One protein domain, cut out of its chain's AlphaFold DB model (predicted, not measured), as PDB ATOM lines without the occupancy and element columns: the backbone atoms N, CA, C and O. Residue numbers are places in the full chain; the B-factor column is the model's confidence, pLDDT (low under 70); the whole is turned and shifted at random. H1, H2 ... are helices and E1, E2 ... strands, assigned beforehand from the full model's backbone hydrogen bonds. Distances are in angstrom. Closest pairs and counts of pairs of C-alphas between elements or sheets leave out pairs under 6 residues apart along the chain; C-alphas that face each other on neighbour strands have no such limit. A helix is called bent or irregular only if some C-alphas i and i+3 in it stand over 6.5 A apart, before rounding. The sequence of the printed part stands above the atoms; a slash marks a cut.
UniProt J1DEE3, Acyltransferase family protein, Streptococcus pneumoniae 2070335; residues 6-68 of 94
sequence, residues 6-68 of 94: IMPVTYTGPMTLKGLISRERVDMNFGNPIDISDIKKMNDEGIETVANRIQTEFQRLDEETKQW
ATOM      1  N   ILE A   6      54.482  45.510  36.452       83.50
ATOM      2  CA  ILE A   6      53.027  45.592  36.615       83.50
ATOM      3  C   ILE A   6      52.450  44.187  36.455       83.50
ATOM      4  O   ILE A   6      52.755  43.506  35.483       83.50
ATOM      5  N   MET A   7      51.618  43.742  37.395       85.69
ATOM      6  CA  MET A   7      50.937  42.449  37.309       85.69
ATOM      7  C   MET A   7      49.485  42.666  36.858       85.69
ATOM      8  O   MET A   7      48.730  43.289  37.607       85.69
ATOM      9  N   PRO A   8      49.085  42.199  35.662       84.38
ATOM     10  CA  PRO A   8      47.699  42.275  35.224       84.38
ATOM     11  C   PRO A   8      46.859  41.258  36.006       84.38
ATOM     12  O   PRO A   8      47.266  40.108  36.184       84.38
ATOM     13  N   VAL A   9      45.699  41.698  36.494       85.25
ATOM     14  CA  VAL A   9      44.761  40.869  37.263       85.25
ATOM     15  C   VAL A   9      43.343  41.173  36.799       85.25
ATOM     16  O   VAL A   9      42.962  42.343  36.736       85.25
ATOM     17  N   THR A  10      42.559  40.138  36.504       84.81
ATOM     18  CA  THR A  10      41.116  40.272  36.262       84.81
ATOM     19  C   THR A  10      40.352  39.937  37.539       84.81
ATOM     20  O   THR A  10      40.699  38.998  38.258       84.81
ATOM     21  N   TYR A  11      39.324  40.727  37.849       85.38
ATOM     22  CA  TYR A  11      38.426  40.491  38.978       85.38
ATOM     23  C   TYR A  11      37.022  40.231  38.458       85.38
ATOM     24  O   TYR A  11      36.444  41.064  37.760       85.38
ATOM     25  N   THR A  12      36.463  39.098  38.863       81.75
ATOM     26  CA  THR A  12      35.082  38.736  38.586       81.75
ATOM     27  C   THR A  12      34.399  38.437  39.899       81.75
ATOM     28  O   THR A  12      34.698  37.451  40.563       81.75
ATOM     29  N   GLY A  13      33.467  39.289  40.297       82.31
ATOM     30  CA  GLY A  13      32.763  39.098  41.548       82.31
ATOM     31  C   GLY A  13      31.764  40.209  41.826       82.31
ATOM     32  O   GLY A  13      31.631  41.151  41.040       82.31
ATOM     33  N   PRO A  14      31.047  40.119  42.951       83.62
ATOM     34  CA  PRO A  14      30.131  41.161  43.377       83.62
ATOM     35  C   PRO A  14      30.857  42.500  43.551       83.62
ATOM     36  O   PRO A  14      31.859  42.602  44.259       83.62
ATOM     37  N   MET A  15      30.295  43.546  42.941       86.00
ATOM     38  CA  MET A  15      30.743  44.941  43.092       86.00
ATOM     39  C   MET A  15      30.009  45.671  44.231       86.00
ATOM     40  O   MET A  15      30.128  46.883  44.388       86.00
ATOM     41  N   THR A  16      29.216  44.944  45.025       85.31
ATOM     42  CA  THR A  16      28.437  45.495  46.141       85.31
ATOM     43  C   THR A  16      28.734  44.746  47.433       85.31
ATOM     44  O   THR A  16      28.943  43.531  47.431       85.31
ATOM     45  N   LEU A  17      28.677  45.456  48.565       83.56
ATOM     46  CA  LEU A  17      28.869  44.859  49.889       83.56
ATOM     47  C   LEU A  17      27.861  43.736  50.168       83.56
ATOM     48  O   LEU A  17      28.211  42.721  50.765       83.56
ATOM     49  N   LYS A  18      26.621  43.886  49.688       83.75
ATOM     50  CA  LYS A  18      25.595  42.846  49.800       83.75
ATOM     51  C   LYS A  18      26.026  41.563  49.089       83.75
ATOM     52  O   LYS A  18      25.905  40.501  49.682       83.75
ATOM     53  N   GLY A  19      26.550  41.652  47.867       81.50
ATOM     54  CA  GLY A  19      27.022  40.473  47.136       81.50
ATOM     55  C   GLY A  19      28.231  39.801  47.800       81.50
ATOM     56  O   GLY A  19      28.313  38.575  47.834       81.50
ATOM     57  N   LEU A  20      29.116  40.583  48.432       84.25
ATOM     58  CA  LEU A  20      30.220  40.042  49.236       84.25
ATOM     59  C   LEU A  20      29.714  39.281  50.474       84.25
ATOM     60  O   LEU A  20      30.177  38.177  50.755       84.25
ATOM     61  N   ILE A  21      28.735  39.839  51.194       87.62
ATOM     62  CA  ILE A  21      28.130  39.206  52.382       87.62
ATOM     63  C   ILE A  21      27.330  37.952  52.002       87.62
ATOM     64  O   ILE A  21      27.362  36.962  52.731       87.62
ATOM     65  N   SER A  22      26.675  37.955  50.839       86.38
ATOM     66  CA  SER A  22      25.980  36.789  50.273       86.38
ATOM     67  C   SER A  22      26.926  35.662  49.842       86.38
ATOM     68  O   SER A  22      26.455  34.630  49.367       86.38
ATOM     69  N   ARG A  23      28.247  35.839  50.016       84.44
ATOM     70  CA  ARG A  23      29.283  34.853  49.686       84.44
ATOM     71  C   ARG A  23      29.191  34.401  48.228       84.44
ATOM     72  O   ARG A  23      29.399  33.231  47.907       84.44
ATOM     73  N   GLU A  24      28.867  35.348  47.349       81.38
ATOM     74  CA  GLU A  24      28.913  35.124  45.912       81.38
ATOM     75  C   GLU A  24      30.340  34.763  45.484       81.38
ATOM     76  O   GLU A  24      31.323  35.153  46.122       81.38
ATOM     77  N   ARG A  25      30.449  33.970  44.415       80.81
ATOM     78  CA  ARG A  25      31.742  33.523  43.897       80.81
ATOM     79  C   ARG A  25      32.567  34.737  43.467       80.81
ATOM     80  O   ARG A  25      32.070  35.617  42.768       80.81
ATOM     81  N   VAL A  26      33.824  34.741  43.895       82.00
ATOM     82  CA  VAL A  26      34.849  35.687  43.465       82.00
ATOM     83  C   VAL A  26      35.914  34.883  42.741       82.00
ATOM     84  O   VAL A  26      36.516  33.992  43.340       82.00
ATOM     85  N   ASP A  27      36.145  35.219  41.482       82.88
ATOM     86  CA  ASP A  27      37.195  34.644  40.657       82.88
ATOM     87  C   ASP A  27      38.212  35.739  40.320       82.88
ATOM     88  O   ASP A  27      37.862  36.866  39.958       82.88
ATOM     89  N   MET A  28      39.491  35.409  40.471       84.69
ATOM     90  CA  MET A  28      40.609  36.281  40.132       84.69
ATOM     91  C   MET A  28      41.579  35.508  39.250       84.69
ATOM     92  O   MET A  28      41.984  34.405  39.623       84.69
ATOM     93  N   ASN A  29      41.970  36.082  38.113       83.88
ATOM     94  CA  ASN A  29      43.019  35.515  37.270       83.88
ATOM     95  C   ASN A  29      44.241  36.438  37.274       83.88
ATOM     96  O   ASN A  29      44.121  37.641  37.040       83.88
ATOM     97  N   PHE A  30      45.411  35.868  37.560       86.88
ATOM     98  CA  PHE A  30      46.685  36.576  37.608       86.88
ATOM     99  C   PHE A  30      47.461  36.293  36.326       86.88
ATOM    100  O   PHE A  30      47.771  35.143  36.022       86.88
ATOM    101  N   GLY A  31      47.800  37.345  35.586       83.38
ATOM    102  CA  GLY A  31      48.597  37.218  34.375       83.38
ATOM    103  C   GLY A  31      50.096  37.340  34.599       83.38
ATOM    104  O   GLY A  31      50.611  37.314  35.719       83.38
ATOM    105  N   ASN A  32      50.808  37.486  33.485       85.06
ATOM    106  CA  ASN A  32      52.257  37.572  33.498       85.06
ATOM    107  C   ASN A  32      52.712  38.986  33.883       85.06
ATOM    108  O   ASN A  32      52.152  39.964  33.385       85.06
ATOM    109  N   PRO A  33      53.743  39.133  34.732       83.31
ATOM    110  CA  PRO A  33      54.294  40.442  35.054       83.31
ATOM    111  C   PRO A  33      54.826  41.159  33.804       83.31
ATOM    112  O   PRO A  33      55.752  40.676  33.154       83.31
ATOM    113  N   ILE A  34      54.289  42.342  33.518       80.25
ATOM    114  CA  ILE A  34      54.722  43.235  32.445       80.25
ATOM    115  C   ILE A  34      55.866  44.097  32.974       80.25
ATOM    116  O   ILE A  34      55.710  44.844  33.947       80.25
ATOM    117  N   ASP A  35      57.033  43.994  32.344       75.69
ATOM    118  CA  ASP A  35      58.152  44.884  32.634       75.69
ATOM    119  C   ASP A  35      57.990  46.200  31.863       75.69
ATOM    120  O   ASP A  35      57.783  46.205  30.650       75.69
ATOM    121  N   ILE A  36      58.054  47.307  32.604       70.94
ATOM    122  CA  ILE A  36      57.985  48.686  32.096       70.94
ATOM    123  C   ILE A  36      59.313  49.429  32.293       70.94
ATOM    124  O   ILE A  36      59.403  50.642  32.100       70.94
ATOM    125  N   SER A  37      60.348  48.727  32.760       65.31
ATOM    126  CA  SER A  37      61.635  49.324  33.111       65.31
ATOM    127  C   SER A  37      62.548  49.610  31.921       65.31
ATOM    128  O   SER A  37      63.541  50.323  32.078       65.31
ATOM    129  N   ASP A  38      62.205  49.094  30.741       63.28
ATOM    130  CA  ASP A  38      62.851  49.368  29.459       63.28
ATOM    131  C   ASP A  38      62.508  50.765  28.910       63.28
ATOM    132  O   ASP A  38      63.271  51.328  28.123       63.28
ATOM    133  N   ILE A  39      61.422  51.387  29.383       61.53
ATOM    134  CA  ILE A  39      60.929  52.661  28.848       61.53
ATOM    135  C   ILE A  39      61.389  53.813  29.740       61.53
ATOM    136  O   ILE A  39      60.805  54.169  30.762       61.53
ATOM    137  N   LYS A  40      62.513  54.401  29.327       56.94
ATOM    138  CA  LYS A  40      63.263  55.422  30.072       56.94
ATOM    139  C   LYS A  40      62.582  56.804  30.093       56.94
ATOM    140  O   LYS A  40      62.908  57.617  30.958       56.94
ATOM    141  N   LYS A  41      61.643  57.068  29.172       55.44
ATOM    142  CA  LYS A  41      60.762  58.250  29.119       55.44
ATOM    143  C   LYS A  41      59.419  57.873  28.480       55.44
ATOM    144  O   LYS A  41      59.414  57.252  27.423       55.44
ATOM    145  N   MET A  42      58.307  58.279  29.096       58.00
ATOM    146  CA  MET A  42      56.943  58.185  28.543       58.00
ATOM    147  C   MET A  42      56.735  59.224  27.424       58.00
ATOM    148  O   MET A  42      55.899  60.109  27.545       58.00
ATOM    149  N   ASN A  43      57.545  59.162  26.364       59.94
ATOM    150  CA  ASN A  43      57.206  59.826  25.104       59.94
ATOM    151  C   ASN A  43      56.048  59.049  24.447       59.94
ATOM    152  O   ASN A  43      55.872  57.869  24.757       59.94
ATOM    153  N   ASP A  44      55.293  59.671  23.544       57.84
ATOM    154  CA  ASP A  44      54.058  59.098  22.976       57.84
ATOM    155  C   ASP A  44      54.252  57.678  22.392       57.84
ATOM    156  O   ASP A  44      53.466  56.777  22.685       57.84
ATOM    157  N   GLU A  45      55.375  57.417  21.709       62.53
ATOM    158  CA  GLU A  45      55.747  56.083  21.184       62.53
ATOM    159  C   GLU A  45      56.018  55.032  22.286       62.53
ATOM    160  O   GLU A  45      55.732  53.838  22.142       62.53
ATOM    161  N   GLY A  46      56.571  55.466  23.421       63.31
ATOM    162  CA  GLY A  46      56.823  54.603  24.575       63.31
ATOM    163  C   GLY A  46      55.528  54.219  25.288       63.31
ATOM    164  O   GLY A  46      55.379  53.075  25.716       63.31
ATOM    165  N   ILE A  47      54.569  55.145  25.376       69.31
ATOM    166  CA  ILE A  47      53.250  54.886  25.969       69.31
ATOM    167  C   ILE A  47      52.476  53.874  25.121       69.31
ATOM    168  O   ILE A  47      51.915  52.931  25.677       69.31
ATOM    169  N   GLU A  48      52.497  54.015  23.796       75.31
ATOM    170  CA  GLU A  48      51.815  53.092  22.884       75.31
ATOM    171  C   GLU A  48      52.357  51.659  23.001       75.31
ATOM    172  O   GLU A  48      51.595  50.692  23.035       75.31
ATOM    173  N   THR A  49      53.672  51.500  23.160       73.62
ATOM    174  CA  THR A  49      54.285  50.175  23.336       73.62
ATOM    175  C   THR A  49      53.863  49.514  24.654       73.62
ATOM    176  O   THR A  49      53.556  48.320  24.672       73.62
ATOM    177  N   VAL A  50      53.804  50.270  25.760       74.44
ATOM    178  CA  VAL A  50      53.282  49.747  27.040       74.44
ATOM    179  C   VAL A  50      51.808  49.398  26.915       74.44
ATOM    180  O   VAL A  50      51.406  48.325  27.358       74.44
ATOM    181  N   ALA A  51      51.015  50.283  26.313       78.75
ATOM    182  CA  ALA A  51      49.583  50.088  26.142       78.75
ATOM    183  C   ALA A  51      49.292  48.814  25.345       78.75
ATOM    184  O   ALA A  51      48.462  48.017  25.768       78.75
ATOM    185  N   ASN A  52      50.042  48.562  24.268       84.44
ATOM    186  CA  ASN A  52      49.927  47.329  23.495       84.44
ATOM    187  C   ASN A  52      50.262  46.087  24.332       84.44
ATOM    188  O   ASN A  52      49.480  45.141  24.346       84.44
ATOM    189  N   ARG A  53      51.368  46.093  25.091       80.88
ATOM    190  CA  ARG A  53      51.734  44.960  25.968       80.88
ATOM    191  C   ARG A  53      50.676  44.687  27.036       80.88
ATOM    192  O   ARG A  53      50.349  43.534  27.299       80.88
ATOM    193  N   ILE A  54      50.132  45.748  27.631       83.62
ATOM    194  CA  ILE A  54      49.033  45.664  28.592       83.62
ATOM    195  C   ILE A  54      47.800  45.063  27.916       83.62
ATOM    196  O   ILE A  54      47.272  44.066  28.400       83.62
ATOM    197  N   GLN A  55      47.379  45.615  26.779       84.38
ATOM    198  CA  GLN A  55      46.184  45.173  26.069       84.38
ATOM    199  C   GLN A  55      46.279  43.703  25.647       84.38
ATOM    200  O   GLN A  55      45.315  42.965  25.817       84.38
ATOM    201  N   THR A  56      47.439  43.259  25.152       86.50
ATOM    202  CA  THR A  56      47.667  41.857  24.779       86.50
ATOM    203  C   THR A  56      47.526  40.914  25.975       86.50
ATOM    204  O   THR A  56      46.843  39.898  25.867       86.50
ATOM    205  N   GLU A  57      48.121  41.241  27.127       83.38
ATOM    206  CA  GLU A  57      47.995  40.390  28.319       83.38
ATOM    207  C   GLU A  57      46.571  40.384  28.881       83.38
ATOM    208  O   GLU A  57      46.075  39.323  29.258       83.38
ATOM    209  N   PHE A  58      45.885  41.530  28.904       83.38
ATOM    210  CA  PHE A  58      44.484  41.583  29.329       83.38
ATOM    211  C   PHE A  58      43.571  40.802  28.384       83.38
ATOM    212  O   PHE A  58      42.712  40.067  28.854       83.38
ATOM    213  N   GLN A  59      43.799  40.869  27.072       85.69
ATOM    214  CA  GLN A  59      43.015  40.109  26.102       85.69
ATOM    215  C   GLN A  59      43.192  38.594  26.270       85.69
ATOM    216  O   GLN A  59      42.208  37.857  26.222       85.69
ATOM    217  N   ARG A  60      44.418  38.131  26.553       86.50
ATOM    218  CA  ARG A  60      44.677  36.727  26.909       86.50
ATOM    219  C   ARG A  60      43.935  36.328  28.187       86.50
ATOM    220  O   ARG A  60      43.292  35.282  28.226       86.50
ATOM    221  N   LEU A  61      44.011  37.157  29.230       83.00
ATOM    222  CA  LEU A  61      43.312  36.893  30.488       83.00
ATOM    223  C   LEU A  61      41.793  36.869  30.306       83.00
ATOM    224  O   LEU A  61      41.133  36.017  30.897       83.00
ATOM    225  N   ASP A  62      41.235  37.751  29.481       80.44
ATOM    226  CA  ASP A  62      39.808  37.770  29.165       80.44
ATOM    227  C   ASP A  62      39.383  36.480  28.452       80.44
ATOM    228  O   ASP A  62      38.355  35.896  28.794       80.44
ATOM    229  N   GLU A  63      40.177  35.989  27.496       81.94
ATOM    230  CA  GLU A  63      39.932  34.703  26.830       81.94
ATOM    231  C   GLU A  63      39.939  33.523  27.805       81.94
ATOM    232  O   GLU A  63      39.038  32.685  27.753       81.94
ATOM    233  N   GLU A  64      40.894  33.483  28.733       77.94
ATOM    234  CA  GLU A  64      40.969  32.446  29.769       77.94
ATOM    235  C   GLU A  64      39.821  32.549  30.782       77.94
ATOM    236  O   GLU A  64      39.307  31.538  31.265       77.94
ATOM    237  N   THR A  65      39.382  33.768  31.100       73.12
ATOM    238  CA  THR A  65      38.348  33.995  32.116       73.12
ATOM    239  C   THR A  65      36.944  33.696  31.567       73.12
ATOM    240  O   THR A  65      36.087  33.240  32.328       73.12
ATOM    241  N   LYS A  66      36.704  33.824  30.244       71.31
ATOM    242  CA  LYS A  66      35.427  33.466  29.571       71.31
ATOM    243  C   LYS A  66      34.903  32.080  29.941       71.31
ATOM    244  O   LYS A  66      33.695  31.891  30.013       71.31
ATOM    245  N   GLN A  67      35.791  31.122  30.198       66.56
ATOM    246  CA  GLN A  67      35.411  29.756  30.558       66.56
ATOM    247  C   GLN A  67      34.728  29.655  31.936       66.56
ATOM    248  O   GLN A  67      33.962  28.722  32.180       66.56
ATOM    249  N   TRP A  68      34.993  30.602  32.838       61.66
ATOM    250  CA  TRP A  68      34.548  30.565  34.235       61.66
ATOM    251  C   TRP A  68      33.367  31.501  34.517       61.66
ATOM    252  O   TRP A  68      32.617  31.285  35.478       61.66
TER     253      TRP A  68
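What this domain is: This is residues 6 to 68 of the 94 residues of the protein "Acyltransferase family protein" of Streptococcus pneumoniae 2070335 (UniProt J1DEE3). A narrow ribbon of two short strands, E1 and E2, has the later part of one long helix, H2, packed on one face of it with residues 57 to 65, while the earlier part of H2 runs on past the ribbon. The small helix H1 lies in the loop joining the two strands, where residues 15 to 21 stick out at one end of the elongated whole; the unnamed stretch 31 to 43 leads from E2 to the start of H2 near the other end. The printed part has 63 residues, with two named strands and two named helices in the order E1, H1, E2, H2; the sheet, of order E1 - E2, is antiparallel, and the class is mixed, helices and strands. It is only just loose, close to extended, with a radius of gyration of the C-alphas of 15.5 A and spans of 46 by 24 by 16 A.

How they stand to each other: E1, residues 9 to 12, and E2, residues 27 to 30, are antiparallel neighbours, with 170 degrees between their directions. The C-alphas of Val 9 and Phe 30, which face each other, are 4.7 A apart. N 12 and O 27 are within hydrogen-bond range at 2.9 A, as are N 27 and O 12 at 2.8 A. Between the strands comes H1, residues 17 to 21, with a tight link on each side. H2, residues 44 to 65, has 5 pairs of C-alphas within 8 A of E1; the closest are those of Thr 10 and Leu 61, 7.0 A apart. With E2 it has 3 such pairs, the closest those of Asn 29 and Leu 61, 6.9 A apart. H1 and H2 are apart. In H1 and H2 every O i to N i+4 pair is within hydrogen-bond range.

Where its parts are: E1 begins at C-alpha 9 (44.761, 40.869, 37.263) and is 10.0 A long from first to last C-alpha. H1, from Leu 17 to Ile 21, measures 6.2 A. E2, from Asp 27 to Phe 30, measures 10.2 A. H2 begins at C-alpha 44 (54.058, 59.098, 22.976) and ends at C-alpha 65 (38.348, 33.995, 32.116), a length of 31.0 A; neither helix is bent.

The domain as a whole: The two C-alphas farthest apart are those of Ser 22 and Lys 40, at 46.3 A. The printed part, residues 6 to 68, has no cut, and its first and last C-alphas are 23.9 A apart. The link from E2 to H2, 13 residues, is long. Residues 15 to 21, of which 17 to 21 belong to H1, stand free. The mean pLDDT of the printed part is 78.0, and residues 37 to 47 and 67 to 68 of this predicted model are under 70.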